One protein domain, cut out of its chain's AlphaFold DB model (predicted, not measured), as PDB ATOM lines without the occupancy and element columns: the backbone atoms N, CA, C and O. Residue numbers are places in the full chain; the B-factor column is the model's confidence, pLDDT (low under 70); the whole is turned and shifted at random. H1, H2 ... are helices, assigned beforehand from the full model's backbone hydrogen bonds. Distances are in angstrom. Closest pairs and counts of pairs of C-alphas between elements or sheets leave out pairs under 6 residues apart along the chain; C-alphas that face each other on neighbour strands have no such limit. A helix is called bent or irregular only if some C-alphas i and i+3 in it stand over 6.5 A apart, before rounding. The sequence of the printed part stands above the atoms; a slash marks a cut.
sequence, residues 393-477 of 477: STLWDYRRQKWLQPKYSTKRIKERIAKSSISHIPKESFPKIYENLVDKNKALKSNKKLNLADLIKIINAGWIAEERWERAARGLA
ATOM      1  N   SER A 393      11.054 -23.772 -38.042       80.25
ATOM      2  CA  SER A 393      12.335 -23.047 -38.030       80.25
ATOM      3  C   SER A 393      12.495 -22.209 -36.764       80.25
ATOM      4  O   SER A 393      13.525 -22.299 -36.107       80.25
ATOM      5  N   THR A 394      11.461 -21.467 -36.357       78.31
ATOM      6  CA  THR A 394      11.528 -20.653 -35.134       78.31
ATOM      7  C   THR A 394      11.639 -21.518 -33.876       78.31
ATOM      8  O   THR A 394      12.427 -21.209 -32.984       78.31
ATOM      9  N   LEU A 395      10.909 -22.638 -33.813       77.00
ATOM     10  CA  LEU A 395      11.004 -23.589 -32.703       77.00
ATOM     11  C   LEU A 395      12.377 -24.278 -32.665       77.00
ATOM     12  O   LEU A 395      12.927 -24.501 -31.585       77.00
ATOM     13  N   TRP A 396      12.951 -24.593 -33.831       83.62
ATOM     14  CA  TRP A 396      14.308 -25.122 -33.941       83.62
ATOM     15  C   TRP A 396      15.351 -24.126 -33.440       83.62
ATOM     16  O   TRP A 396      16.199 -24.501 -32.632       83.62
ATOM     17  N   ASP A 397      15.272 -22.865 -33.864       83.69
ATOM     18  CA  ASP A 397      16.207 -21.823 -33.437       83.69
ATOM     19  C   ASP A 397      16.100 -21.563 -31.935       83.69
ATOM     20  O   ASP A 397      17.121 -21.483 -31.251       83.69
ATOM     21  N   TYR A 398      14.878 -21.541 -31.399       80.31
ATOM     22  CA  TYR A 398      14.630 -21.430 -29.964       80.31
ATOM     23  C   TYR A 398      15.240 -22.603 -29.180       80.31
ATOM     24  O   TYR A 398      15.978 -22.405 -28.210       80.31
ATOM     25  N   ARG A 399      15.007 -23.841 -29.639       82.38
ATOM     26  CA  ARG A 399      15.594 -25.053 -29.046       82.38
ATOM     27  C   ARG A 399      17.118 -25.008 -29.101       82.38
ATOM     28  O   ARG A 399      17.778 -25.240 -28.092       82.38
ATOM     29  N   ARG A 400      17.680 -24.673 -30.263       87.38
ATOM     30  CA  ARG A 400      19.123 -24.542 -30.475       87.38
ATOM     31  C   ARG A 400      19.716 -23.465 -29.571       87.38
ATOM     32  O   ARG A 400      20.788 -23.679 -29.020       87.38
ATOM     33  N   GLN A 401      19.039 -22.336 -29.390       87.69
ATOM     34  CA  GLN A 401      19.487 -21.278 -28.493       87.69
ATOM     35  C   GLN A 401      19.573 -21.785 -27.053       87.69
ATOM     36  O   GLN A 401      20.624 -21.637 -26.442       87.69
ATOM     37  N   LYS A 402      18.525 -22.439 -26.535       82.88
ATOM     38  CA  LYS A 402      18.531 -23.040 -25.188       82.88
ATOM     39  C   LYS A 402      19.604 -24.126 -25.043       82.88
ATOM     40  O   LYS A 402      20.246 -24.212 -24.005       82.88
ATOM     41  N   TRP A 403      19.853 -24.914 -26.090       81.06
ATOM     42  CA  TRP A 403      20.932 -25.910 -26.118       81.06
ATOM     43  C   TRP A 403      22.332 -25.310 -26.084       81.06
ATOM     44  O   TRP A 403      23.240 -25.892 -25.499       81.06
ATOM     45  N   LEU A 404      22.511 -24.163 -26.732       83.31
ATOM     46  CA  LEU A 404      23.787 -23.462 -26.786       83.31
ATOM     47  C   LEU A 404      23.989 -22.508 -25.610       83.31
ATOM     48  O   LEU A 404      25.055 -21.901 -25.522       83.31
ATOM     49  N   GLN A 405      23.006 -22.364 -24.713       84.00
ATOM     50  CA  GLN A 405      23.196 -21.585 -23.499       84.00
ATOM     51  C   GLN A 405      24.240 -22.288 -22.622       84.00
ATOM     52  O   GLN A 405      24.024 -23.423 -22.184       84.00
ATOM     53  N   PRO A 406      25.400 -21.651 -22.375       80.19
ATOM     54  CA  PRO A 406      26.431 -22.247 -21.549       80.19
ATOM     55  C   PRO A 406      25.901 -22.361 -20.117       80.19
ATOM     56  O   PRO A 406      25.755 -21.359 -19.424       80.19
ATOM     57  N   LYS A 407      25.611 -23.589 -19.673       80.88
ATOM     58  CA  LYS A 407      25.155 -23.868 -18.298       80.88
ATOM     59  C   LYS A 407      26.207 -23.507 -17.250       80.88
ATOM     60  O   LYS A 407      25.887 -23.177 -16.116       80.88
ATOM     61  N   TYR A 408      27.477 -23.597 -17.633       85.31
ATOM     62  CA  TYR A 408      28.607 -23.323 -16.760       85.31
ATOM     63  C   TYR A 408      29.251 -21.998 -17.133       85.31
ATOM     64  O   TYR A 408      29.329 -21.635 -18.310       85.31
ATOM     65  N   SER A 409      29.789 -21.309 -16.127       89.44
ATOM     66  CA  SER A 409      30.614 -20.133 -16.364       89.44
ATOM     67  C   SER A 409      31.761 -20.486 -17.316       89.44
ATOM     68  O   SER A 409      32.356 -21.568 -17.253       89.44
ATOM     69  N   THR A 410      32.104 -19.555 -18.204       88.38
ATOM     70  CA  THR A 410      33.230 -19.724 -19.136       88.38
ATOM     71  C   THR A 410      34.535 -20.046 -18.404       88.38
ATOM     72  O   THR A 410      35.383 -20.745 -18.955       88.38
ATOM     73  N   LYS A 411      34.676 -19.597 -17.147       92.38
ATOM     74  CA  LYS A 411      35.781 -19.943 -16.244       92.38
ATOM     75  C   LYS A 411      35.806 -21.441 -15.916       92.38
ATOM     76  O   LYS A 411      36.808 -22.083 -16.210       92.38
ATOM     77  N   ARG A 412      34.698 -22.014 -15.426       89.56
ATOM     78  CA  ARG A 412      34.603 -23.449 -15.082       89.56
ATOM     79  C   ARG A 412      34.817 -24.349 -16.304       89.56
ATOM     80  O   ARG A 412      35.448 -25.396 -16.204       89.56
ATOM     81  N   ILE A 413      34.341 -23.926 -17.480       86.06
ATOM     82  CA  ILE A 413      34.581 -24.646 -18.743       86.06
ATOM     83  C   ILE A 413      36.072 -24.642 -19.095       86.06
ATOM     84  O   ILE A 413      36.629 -25.698 -19.387       86.06
ATOM     85  N   LYS A 414      36.729 -23.476 -19.054       89.44
ATOM     86  CA  LYS A 414      38.169 -23.357 -19.335       89.44
ATOM     87  C   LYS A 414      39.008 -24.167 -18.357       89.44
ATOM     88  O   LYS A 414      39.944 -24.830 -18.784       89.44
ATOM     89  N   GLU A 415      38.648 -24.153 -17.080       90.75
ATOM     90  CA  GLU A 415      39.316 -24.948 -16.056       90.75
ATOM     91  C   GLU A 415      39.160 -26.449 -16.318       90.75
ATOM     92  O   GLU A 415      40.148 -27.173 -16.314       90.75
ATOM     93  N   ARG A 416      37.952 -26.923 -16.654       85.69
ATOM     94  CA  ARG A 416      37.728 -28.331 -17.024       85.69
ATOM     95  C   ARG A 416      38.517 -28.726 -18.276       85.69
ATOM     96  O   ARG A 416      39.080 -29.818 -18.322       85.69
ATOM     97  N   ILE A 417      38.586 -27.846 -19.276       87.00
ATOM     98  CA  ILE A 417      39.408 -28.051 -20.480       87.00
ATOM     99  C   ILE A 417      40.897 -28.110 -20.115       87.00
ATOM    100  O   ILE A 417      41.601 -28.967 -20.631       87.00
ATOM    101  N   ALA A 418      41.373 -27.246 -19.216       89.31
ATOM    102  CA  ALA A 418      42.762 -27.244 -18.767       89.31
ATOM    103  C   ALA A 418      43.106 -28.496 -17.942       89.31
ATOM    104  O   ALA A 418      44.135 -29.113 -18.188       89.31
ATOM    105  N   LYS A 419      42.217 -28.926 -17.034       88.00
ATOM    106  CA  LYS A 419      42.377 -30.152 -16.232       88.00
ATOM    107  C   LYS A 419      42.378 -31.425 -17.088       88.00
ATOM    108  O   LYS A 419      43.062 -32.383 -16.752       88.00
ATOM    109  N   SER A 420      41.630 -31.437 -18.194       85.56
ATOM    110  CA  SER A 420      41.592 -32.555 -19.159       85.56
ATOM    111  C   SER A 420      42.612 -32.432 -20.300       85.56
ATOM    112  O   SER A 420      42.678 -33.306 -21.164       85.56
ATOM    113  N   SER A 421      43.401 -31.355 -20.320       92.44
ATOM    114  CA  SER A 421      44.418 -31.122 -21.342       92.44
ATOM    115  C   SER A 421      45.652 -31.974 -21.069       92.44
ATOM    116  O   SER A 421      46.223 -31.943 -19.977       92.44
ATOM    117  N   ILE A 422      46.144 -32.661 -22.097       93.00
ATOM    118  CA  ILE A 422      47.417 -33.407 -22.033       93.00
ATOM    119  C   ILE A 422      48.633 -32.519 -22.297       93.00
ATOM    120  O   ILE A 422      49.709 -33.010 -22.609       93.00
ATOM    121  N   SER A 423      48.489 -31.199 -22.193       91.88
ATOM    122  CA  SER A 423      49.587 -30.251 -22.416       91.88
ATOM    123  C   SER A 423      50.790 -30.452 -21.490       91.88
ATOM    124  O   SER A 423      51.863 -29.949 -21.800       91.88
ATOM    125  N   HIS A 424      50.604 -31.147 -20.366       90.00
ATOM    126  CA  HIS A 424      51.670 -31.524 -19.438       90.00
ATOM    127  C   HIS A 424      52.473 -32.751 -19.906       90.00
ATOM    128  O   HIS A 424      53.574 -32.967 -19.417       90.00
ATOM    129  N   ILE A 425      51.941 -33.539 -20.848       93.38
ATOM    130  CA  ILE A 425      52.602 -34.728 -21.386       93.38
ATOM    131  C   ILE A 425      53.544 -34.302 -22.528       93.38
ATOM    132  O   ILE A 425      53.116 -33.555 -23.420       93.38
ATOM    133  N   PRO A 426      54.806 -34.769 -22.540       94.94
ATOM    134  CA  PRO A 426      55.743 -34.484 -23.621       94.94
ATOM    135  C   PRO A 426      55.228 -34.997 -24.971       94.94
ATOM    136  O   PRO A 426      54.545 -36.020 -25.075       94.94
ATOM    137  N   LYS A 427      55.552 -34.267 -26.043       95.19
ATOM    138  CA  LYS A 427      55.055 -34.565 -27.400       95.19
ATOM    139  C   LYS A 427      55.656 -35.855 -27.949       95.19
ATOM    140  O   LYS A 427      55.051 -36.515 -28.789       95.19
ATOM    141  N   GLU A 428      56.837 -36.198 -27.460       94.50
ATOM    142  CA  GLU A 428      57.600 -37.406 -27.737       94.50
ATOM    143  C   GLU A 428      56.819 -38.669 -27.342       94.50
ATOM    144  O   GLU A 428      56.990 -39.717 -27.962       94.50
ATOM    145  N   SER A 429      55.899 -38.554 -26.380       96.06
ATOM    146  CA  SER A 429      55.063 -39.656 -25.891       96.06
ATOM    147  C   SER A 429      53.762 -39.834 -26.670       96.06
ATOM    148  O   SER A 429      53.097 -40.863 -26.543       96.06
ATOM    149  N   PHE A 430      53.383 -38.873 -27.520       96.62
ATOM    150  CA  PHE A 430      52.135 -38.947 -28.286       96.62
ATOM    151  C   PHE A 430      52.055 -40.164 -29.223       96.62
ATOM    152  O   PHE A 430      50.979 -40.761 -29.283       96.62
ATOM    153  N   PRO A 431      53.132 -40.597 -29.908       96.88
ATOM    154  CA  PRO A 431      53.109 -41.831 -30.692       96.88
ATOM    155  C   PRO A 431      52.800 -43.081 -29.857       96.88
ATOM    156  O   PRO A 431      52.031 -43.925 -30.302       96.88
ATOM    157  N   LYS A 432      53.318 -43.180 -28.624       95.88
ATOM    158  CA  LYS A 432      53.016 -44.310 -27.723       95.88
ATOM    159  C   LYS A 432      51.555 -44.294 -27.269       95.88
ATOM    160  O   LYS A 432      50.895 -45.330 -27.249       95.88
ATOM    161  N   ILE A 433      51.025 -43.109 -26.947       95.88
ATOM    162  CA  ILE A 433      49.599 -42.940 -26.619       95.88
ATOM    163  C   ILE A 433      48.735 -43.345 -27.816       95.88
ATOM    164  O   ILE A 433      47.726 -44.018 -27.632       95.88
ATOM    165  N   TYR A 434      49.134 -42.971 -29.034       96.62
ATOM    166  CA  TYR A 434      48.457 -43.386 -30.259       96.62
ATOM    167  C   TYR A 434      48.468 -44.909 -30.428       96.62
ATOM    168  O   TYR A 434      47.408 -45.489 -30.636       96.62
ATOM    169  N   GLU A 435      49.624 -45.555 -30.272       95.50
ATOM    170  CA  GLU A 435      49.754 -47.012 -30.374       95.50
ATOM    171  C   GLU A 435      48.828 -47.721 -29.374       95.50
ATOM    172  O   GLU A 435      48.098 -48.647 -29.722       95.50
ATOM    173  N   ASN A 436      48.796 -47.254 -28.124       95.38
ATOM    174  CA  ASN A 436      47.934 -47.828 -27.097       95.38
ATOM    175  C   ASN A 436      46.443 -47.572 -27.372       95.38
ATOM    176  O   ASN A 436      45.633 -48.488 -27.238       95.38
ATOM    177  N   LEU A 437      46.073 -46.356 -27.775       94.56
ATOM    178  CA  LEU A 437      44.678 -45.954 -27.950       94.56
ATOM    179  C   LEU A 437      44.063 -46.475 -29.255       94.56
ATOM    180  O   LEU A 437      42.919 -46.915 -29.257       94.56
ATOM    181  N   VAL A 438      44.793 -46.387 -30.366       93.94
ATOM    182  CA  VAL A 438      44.279 -46.660 -31.716       93.94
ATOM    183  C   VAL A 438      44.632 -48.069 -32.165       93.94
ATOM    184  O   VAL A 438      43.744 -48.789 -32.617       93.94
ATOM    185  N   ASP A 439      45.893 -48.485 -32.027       91.44
ATOM    186  CA  ASP A 439      46.320 -49.786 -32.553       91.44
ATOM    187  C   ASP A 439      46.015 -50.929 -31.579       91.44
ATOM    188  O   ASP A 439      45.538 -51.984 -31.994       91.44
ATOM    189  N   LYS A 440      46.229 -50.716 -30.275       93.00
ATOM    190  CA  LYS A 440      45.901 -51.698 -29.224       93.00
ATOM    191  C   LYS A 440      44.477 -51.563 -28.689       93.00
ATOM    192  O   LYS A 440      44.043 -52.433 -27.938       93.00
ATOM    193  N   ASN A 441      43.757 -50.500 -29.057       92.31
ATOM    194  CA  ASN A 441      42.395 -50.218 -28.594       92.31
ATOM    195  C   ASN A 441      42.253 -50.257 -27.052       92.31
ATOM    196  O   ASN A 441      41.244 -50.727 -26.524       92.31
ATOM    197  N   LYS A 442      43.281 -49.801 -26.318       93.44
ATOM    198  CA  LYS A 442      43.249 -49.722 -24.853       93.44
ATOM    199  C   LYS A 442      42.331 -48.588 -24.406       93.44
ATOM    200  O   LYS A 442      42.438 -47.457 -24.882       93.44
ATOM    201  N   ALA A 443      41.458 -48.885 -23.448       91.00
ATOM    202  CA  ALA A 443      40.566 -47.896 -22.860       91.00
ATOM    203  C   ALA A 443      41.313 -46.982 -21.872       91.00
ATOM    204  O   ALA A 443      42.133 -47.430 -21.064       91.00
ATOM    205  N   LEU A 444      40.992 -45.690 -21.928       92.81
ATOM    206  CA  LEU A 444      41.462 -44.693 -20.962       92.81
ATOM    207  C   LEU A 444      40.858 -44.970 -19.576       92.81
ATOM    208  O   LEU A 444      39.746 -45.497 -19.483       92.81
ATOM    209  N   LYS A 445      41.554 -44.576 -18.500       93.44
ATOM    210  CA  LYS A 445      40.987 -44.620 -17.138       93.44
ATOM    211  C   LYS A 445      39.705 -43.769 -17.072       93.44
ATOM    212  O   LYS A 445      39.619 -42.715 -17.699       93.44
ATOM    213  N   SER A 446      38.695 -44.195 -16.307       86.94
ATOM    214  CA  SER A 446      37.368 -43.540 -16.236       86.94
ATOM    215  C   SER A 446      37.423 -42.071 -15.788       86.94
ATOM    216  O   SER A 446      36.613 -41.243 -16.216       86.94
ATOM    217  N   ASN A 447      38.419 -41.737 -14.968       85.81
ATOM    218  CA  ASN A 447      38.722 -40.392 -14.488       85.81
ATOM    219  C   ASN A 447      39.514 -39.538 -15.499       85.81
ATOM    220  O   ASN A 447      39.612 -38.322 -15.331       85.81
ATOM    221  N   LYS A 448      40.067 -40.138 -16.558       88.19
ATOM    222  CA  LYS A 448      40.871 -39.456 -17.577       88.19
ATOM    223  C   LYS A 448      40.083 -39.367 -18.881       88.19
ATOM    224  O   LYS A 448      39.937 -40.326 -19.631       88.19
ATOM    225  N   LYS A 449      39.578 -38.171 -19.179       89.06
ATOM    226  CA  LYS A 449      38.918 -37.867 -20.457       89.06
ATOM    227  C   LYS A 449      39.862 -37.040 -21.318       89.06
ATOM    228  O   LYS A 449      40.378 -36.030 -20.852       89.06
ATOM    229  N   LEU A 450      40.059 -37.452 -22.570       92.19
ATOM    230  CA  LEU A 450      40.833 -36.686 -23.545       92.19
ATOM    231  C   LEU A 450      39.953 -35.640 -24.227       92.19
ATOM    232  O   LEU A 450      38.866 -35.941 -24.725       92.19
ATOM    233  N   ASN A 451      40.455 -34.411 -24.305       93.06
ATOM    234  CA  ASN A 451      39.869 -33.400 -25.172       93.06
ATOM    235  C   ASN A 451      40.057 -33.801 -26.646       93.06
ATOM    236  O   ASN A 451      41.120 -34.275 -27.044       93.06
ATOM    237  N   LEU A 452      39.052 -33.542 -27.484       93.88
ATOM    238  CA  LEU A 452      39.118 -33.775 -28.927       93.88
ATOM    239  C   LEU A 452      40.311 -33.062 -29.583       93.88
ATOM    240  O   LEU A 452      40.968 -33.630 -30.451       93.88
ATOM    241  N   ALA A 453      40.614 -31.831 -29.161       94.56
ATOM    242  CA  ALA A 453      41.742 -31.075 -29.708       94.56
ATOM    243  C   ALA A 453      43.085 -31.786 -29.474       94.56
ATOM    244  O   ALA A 453      43.968 -31.752 -30.330       94.56
ATOM    245  N   ASP A 454      43.224 -32.441 -28.328       95.50
ATOM    246  CA  ASP A 454      44.422 -33.180 -27.956       95.50
ATOM    247  C   ASP A 454      44.463 -34.566 -28.595       95.50
ATOM    248  O   ASP A 454      45.511 -34.982 -29.085       95.50
ATOM    249  N   LEU A 455      43.311 -35.230 -28.710       95.50
ATOM    250  CA  LEU A 455      43.177 -36.467 -29.472       95.50
ATOM    251  C   LEU A 455      43.634 -36.287 -30.929       95.50
ATOM    252  O   LEU A 455      44.369 -37.117 -31.454       95.50
ATOM    253  N   ILE A 456      43.270 -35.173 -31.572       96.44
ATOM    254  CA  ILE A 456      43.732 -34.853 -32.932       96.44
ATOM    255  C   ILE A 456      45.261 -34.693 -32.978       96.44
ATOM    256  O   ILE A 456      45.893 -35.143 -33.933       96.44
ATOM    257  N   LYS A 457      45.880 -34.086 -31.954       96.94
ATOM    258  CA  LYS A 457      47.349 -33.979 -31.871       96.94
ATOM    259  C   LYS A 457      48.000 -35.356 -31.740       96.94
ATOM    260  O   LYS A 457      48.984 -35.601 -32.433       96.94
ATOM    261  N   ILE A 458      47.438 -36.237 -30.910       96.62
ATOM    262  CA  ILE A 458      47.900 -37.623 -30.746       96.62
ATOM    263  C   ILE A 458      47.814 -38.377 -32.079       96.62
ATOM    264  O   ILE A 458      48.804 -38.963 -32.507       96.62
ATOM    265  N   ILE A 459      46.673 -38.303 -32.775       96.00
ATOM    266  CA  ILE A 459      46.475 -38.954 -34.083       96.00
ATOM    267  C   ILE A 459      47.493 -38.453 -35.108       96.00
ATOM    268  O   ILE A 459      48.136 -39.254 -35.783       96.00
ATOM    269  N   ASN A 460      47.685 -37.136 -35.199       96.19
ATOM    270  CA  ASN A 460      48.662 -36.563 -36.122       96.19
ATOM    271  C   ASN A 460      50.091 -37.015 -35.799       96.19
ATOM    272  O   ASN A 460      50.833 -37.366 -36.713       96.19
ATOM    273  N   ALA A 461      50.473 -37.034 -34.519       96.25
ATOM    274  CA  ALA A 461      51.791 -37.498 -34.094       96.25
ATOM    275  C   ALA A 461      52.004 -38.987 -34.415       96.25
ATOM    276  O   ALA A 461      53.048 -39.341 -34.957       96.25
ATOM    277  N   GLY A 462      51.005 -39.837 -34.161       95.44
ATOM    278  CA  GLY A 462      51.042 -41.260 -34.506       95.44
ATOM    279  C   GLY A 462      51.154 -41.509 -36.010       95.44
ATOM    280  O   GLY A 462      51.999 -42.278 -36.456       95.44
ATOM    281  N   TRP A 463      50.380 -40.788 -36.828       95.25
ATOM    282  CA  TRP A 463      50.452 -40.907 -38.290       95.25
ATOM    283  C   TRP A 463      51.791 -40.459 -38.877       95.25
ATOM    284  O   TRP A 463      52.227 -41.025 -39.882       95.25
ATOM    285  N   ILE A 464      52.426 -39.447 -38.276       94.88
ATOM    286  CA  ILE A 464      53.780 -39.020 -38.640       94.88
ATOM    287  C   ILE A 464      54.791 -40.099 -38.237       94.88
ATOM    288  O   ILE A 464      55.600 -40.492 -39.070       94.88
ATOM    289  N   ALA A 465      54.718 -40.606 -37.001       95.19
ATOM    290  CA  ALA A 465      55.643 -41.616 -36.485       95.19
ATOM    291  C   ALA A 465      55.585 -42.938 -37.268       95.19
ATOM    292  O   ALA A 465      56.611 -43.569 -37.502       95.19
ATOM    293  N   GLU A 466      54.398 -43.340 -37.719       92.06
ATOM    294  CA  GLU A 466      54.219 -44.531 -38.549       92.06
ATOM    295  C   GLU A 466      54.431 -44.296 -40.047       92.06
ATOM    296  O   GLU A 466      54.266 -45.226 -40.838       92.06
ATOM    297  N   GLU A 467      54.722 -43.068 -40.475       91.81
ATOM    298  CA  GLU A 467      54.783 -42.708 -41.895       91.81
ATOM    299  C   GLU A 467      53.503 -43.114 -42.663       91.81
ATOM    300  O   GLU A 467      53.552 -43.400 -43.866       91.81
ATOM    301  N   ARG A 468      52.327 -43.156 -42.005       87.00
ATOM    302  CA  ARG A 468      51.066 -43.594 -42.649       87.00
ATOM    303  C   ARG A 468      50.753 -42.756 -43.881       87.00
ATOM    304  O   ARG A 468      50.323 -43.296 -44.899       87.00
ATOM    305  N   TRP A 469      51.028 -41.455 -43.811       85.00
ATOM    306  CA  TRP A 469      50.904 -40.546 -44.948       85.00
ATOM    307  C   TRP A 469      51.804 -40.944 -46.120       85.00
ATOM    308  O   TRP A 469      51.358 -40.915 -47.266       85.00
ATOM    309  N   GLU A 470      53.045 -41.354 -45.854       89.31
ATOM    310  CA  GLU A 470      53.967 -41.773 -46.908       89.31
ATOM    311  C   GLU A 470      53.568 -43.118 -47.512       89.31
ATOM    312  O   GLU A 470      53.617 -43.276 -48.732       89.31
ATOM    313  N   ARG A 471      53.130 -44.080 -46.689       87.38
ATOM    314  CA  ARG A 471      52.640 -45.378 -47.181       87.38
ATOM    315  C   ARG A 471      51.396 -45.211 -48.049       87.38
ATOM    316  O   ARG A 471      51.369 -45.717 -49.171       87.38
ATOM    317  N   ALA A 472      50.435 -44.406 -47.591       86.50
ATOM    318  CA  ALA A 472      49.239 -44.074 -48.356       86.50
ATOM    319  C   ALA A 472      49.588 -43.371 -49.680       86.50
ATOM    320  O   ALA A 472      49.070 -43.745 -50.731       86.50
ATOM    321  N   ALA A 473      50.522 -42.412 -49.663       89.12
ATOM    322  CA  ALA A 473      50.995 -41.737 -50.874       89.12
ATOM    323  C   ALA A 473      51.731 -42.683 -51.843       89.12
ATOM    324  O   ALA A 473      51.677 -42.488 -53.058       89.12
ATOM    325  N   ARG A 474      52.387 -43.731 -51.325       91.44
ATOM    326  CA  ARG A 474      53.006 -44.807 -52.119       91.44
ATOM    327  C   ARG A 474      51.996 -45.858 -52.608       91.44
ATOM    328  O   ARG A 474      52.391 -46.755 -53.347       91.44
ATOM    329  N   GLY A 475      50.717 -45.756 -52.235       90.75
ATOM    330  CA  GLY A 475      49.684 -46.744 -52.572       90.75
ATOM    331  C   GLY A 475      49.841 -48.076 -51.834       90.75
ATOM    332  O   GLY A 475      49.304 -49.088 -52.277       90.75
ATOM    333  N   LEU A 476      50.597 -48.082 -50.735       74.50
ATOM    334  CA  LEU A 476      50.768 -49.220 -49.838       74.50
ATOM    335  C   LEU A 476      49.754 -49.039 -48.703       74.50
ATOM    336  O   LEU A 476      50.024 -48.311 -47.747       74.50
ATOM    337  N   ALA A 477      48.561 -49.605 -48.884       62.88
ATOM    338  CA  ALA A 477      47.502 -49.640 -47.875       62.88
ATOM    339  C   ALA A 477      47.570 -50.934 -47.063       62.88
ATOM    340  O   ALA A 477      47.825 -51.991 -47.689       62.88
TER     341      ALA A 477
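What this domain is: This is residues 393 to 477 of the 477 residues of the protein "DUF4050 domain-containing protein" of Lodderomyces elongisporus (strain ATCC 11503 / CBS 2605 / JCM 1781 / NBRC 1676 / NRRL YB-4239) (UniProt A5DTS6). Two helices, H4 and H3, cross at about a right angle to make a small core, and a long loop, residues 440 to 451, folds back from the end of H3 to the start of H4. From this core the chain reaches out on two sides: residues 393 to 415, with H1 and part of H2, stick out as a long arm, and residues 470 to 475, with most of H5, stick out at the other end. The printed part has 85 residues with five named helices, in the order H1, H2, H3, H4, H5, and no named strand; the class is all helix. The whole is only just extended, close to loose, with a radius of gyration of the C-alphas of 18.2 A, and it spans 51 by 33 by 19 A.

How they stand to each other: Begin with H4, residues 452 to 465, the longest helix. It touches H3, residues 427 to 439, and the closest C-alphas are those of Pro 431 and Gly 462, 4.4 A apart. Their lines stand about perpendicular, at 87 degrees, and H3 touches H4 with residues 430 to 435 alone. H5, residues 468 to 473, is close to H4 but not clearly touching it; the closest C-alphas, those of Trp 463 and Trp 469, are 6.7 A apart. H4 and H5 run the same way at a steep tilt of 64 degrees. Toward the other end look for H2, residues 410 to 419, and H1, residues 393 to 404, which touch no helix; H1 and H2 are apart, and so are H2 and H3. In H1, H2, H4 and H5 every O i to N i+4 pair is within hydrogen-bond range, and in H3 7 of 9 are.

Where its parts are: Find C-alpha 452 at (39.118, -33.775, -28.927); from there H4 runs 19.8 A to C-alpha 465 at (55.643, -41.616, -36.485). H3 measures 18.3 A from first to last C-alpha and is only just irregular: C-alphas 428 and 431 are 7.0 A apart. H2 measures 14.2 A and H5 8.4 A. H1 begins at C-alpha 393, at (12.335, -23.047, -38.030), and is 16.1 A long.

The domain as a whole: The C-alphas farthest apart are those of Thr 394 and Arg 474, 50.9 A, and the outline is only just elongated. Without the stretches that stand free, the body has 56 residues and spans 41 by 19 by 17 A. The link from H3 to H4, 12 residues, is long; those from H1 to H2 and from H4 to H5 are tight, and that from H2 to H3 is short. The printed part has no cut. Its mean pLDDT is 89.8, and residue 477, the chain's last, is the one printed residue under 70.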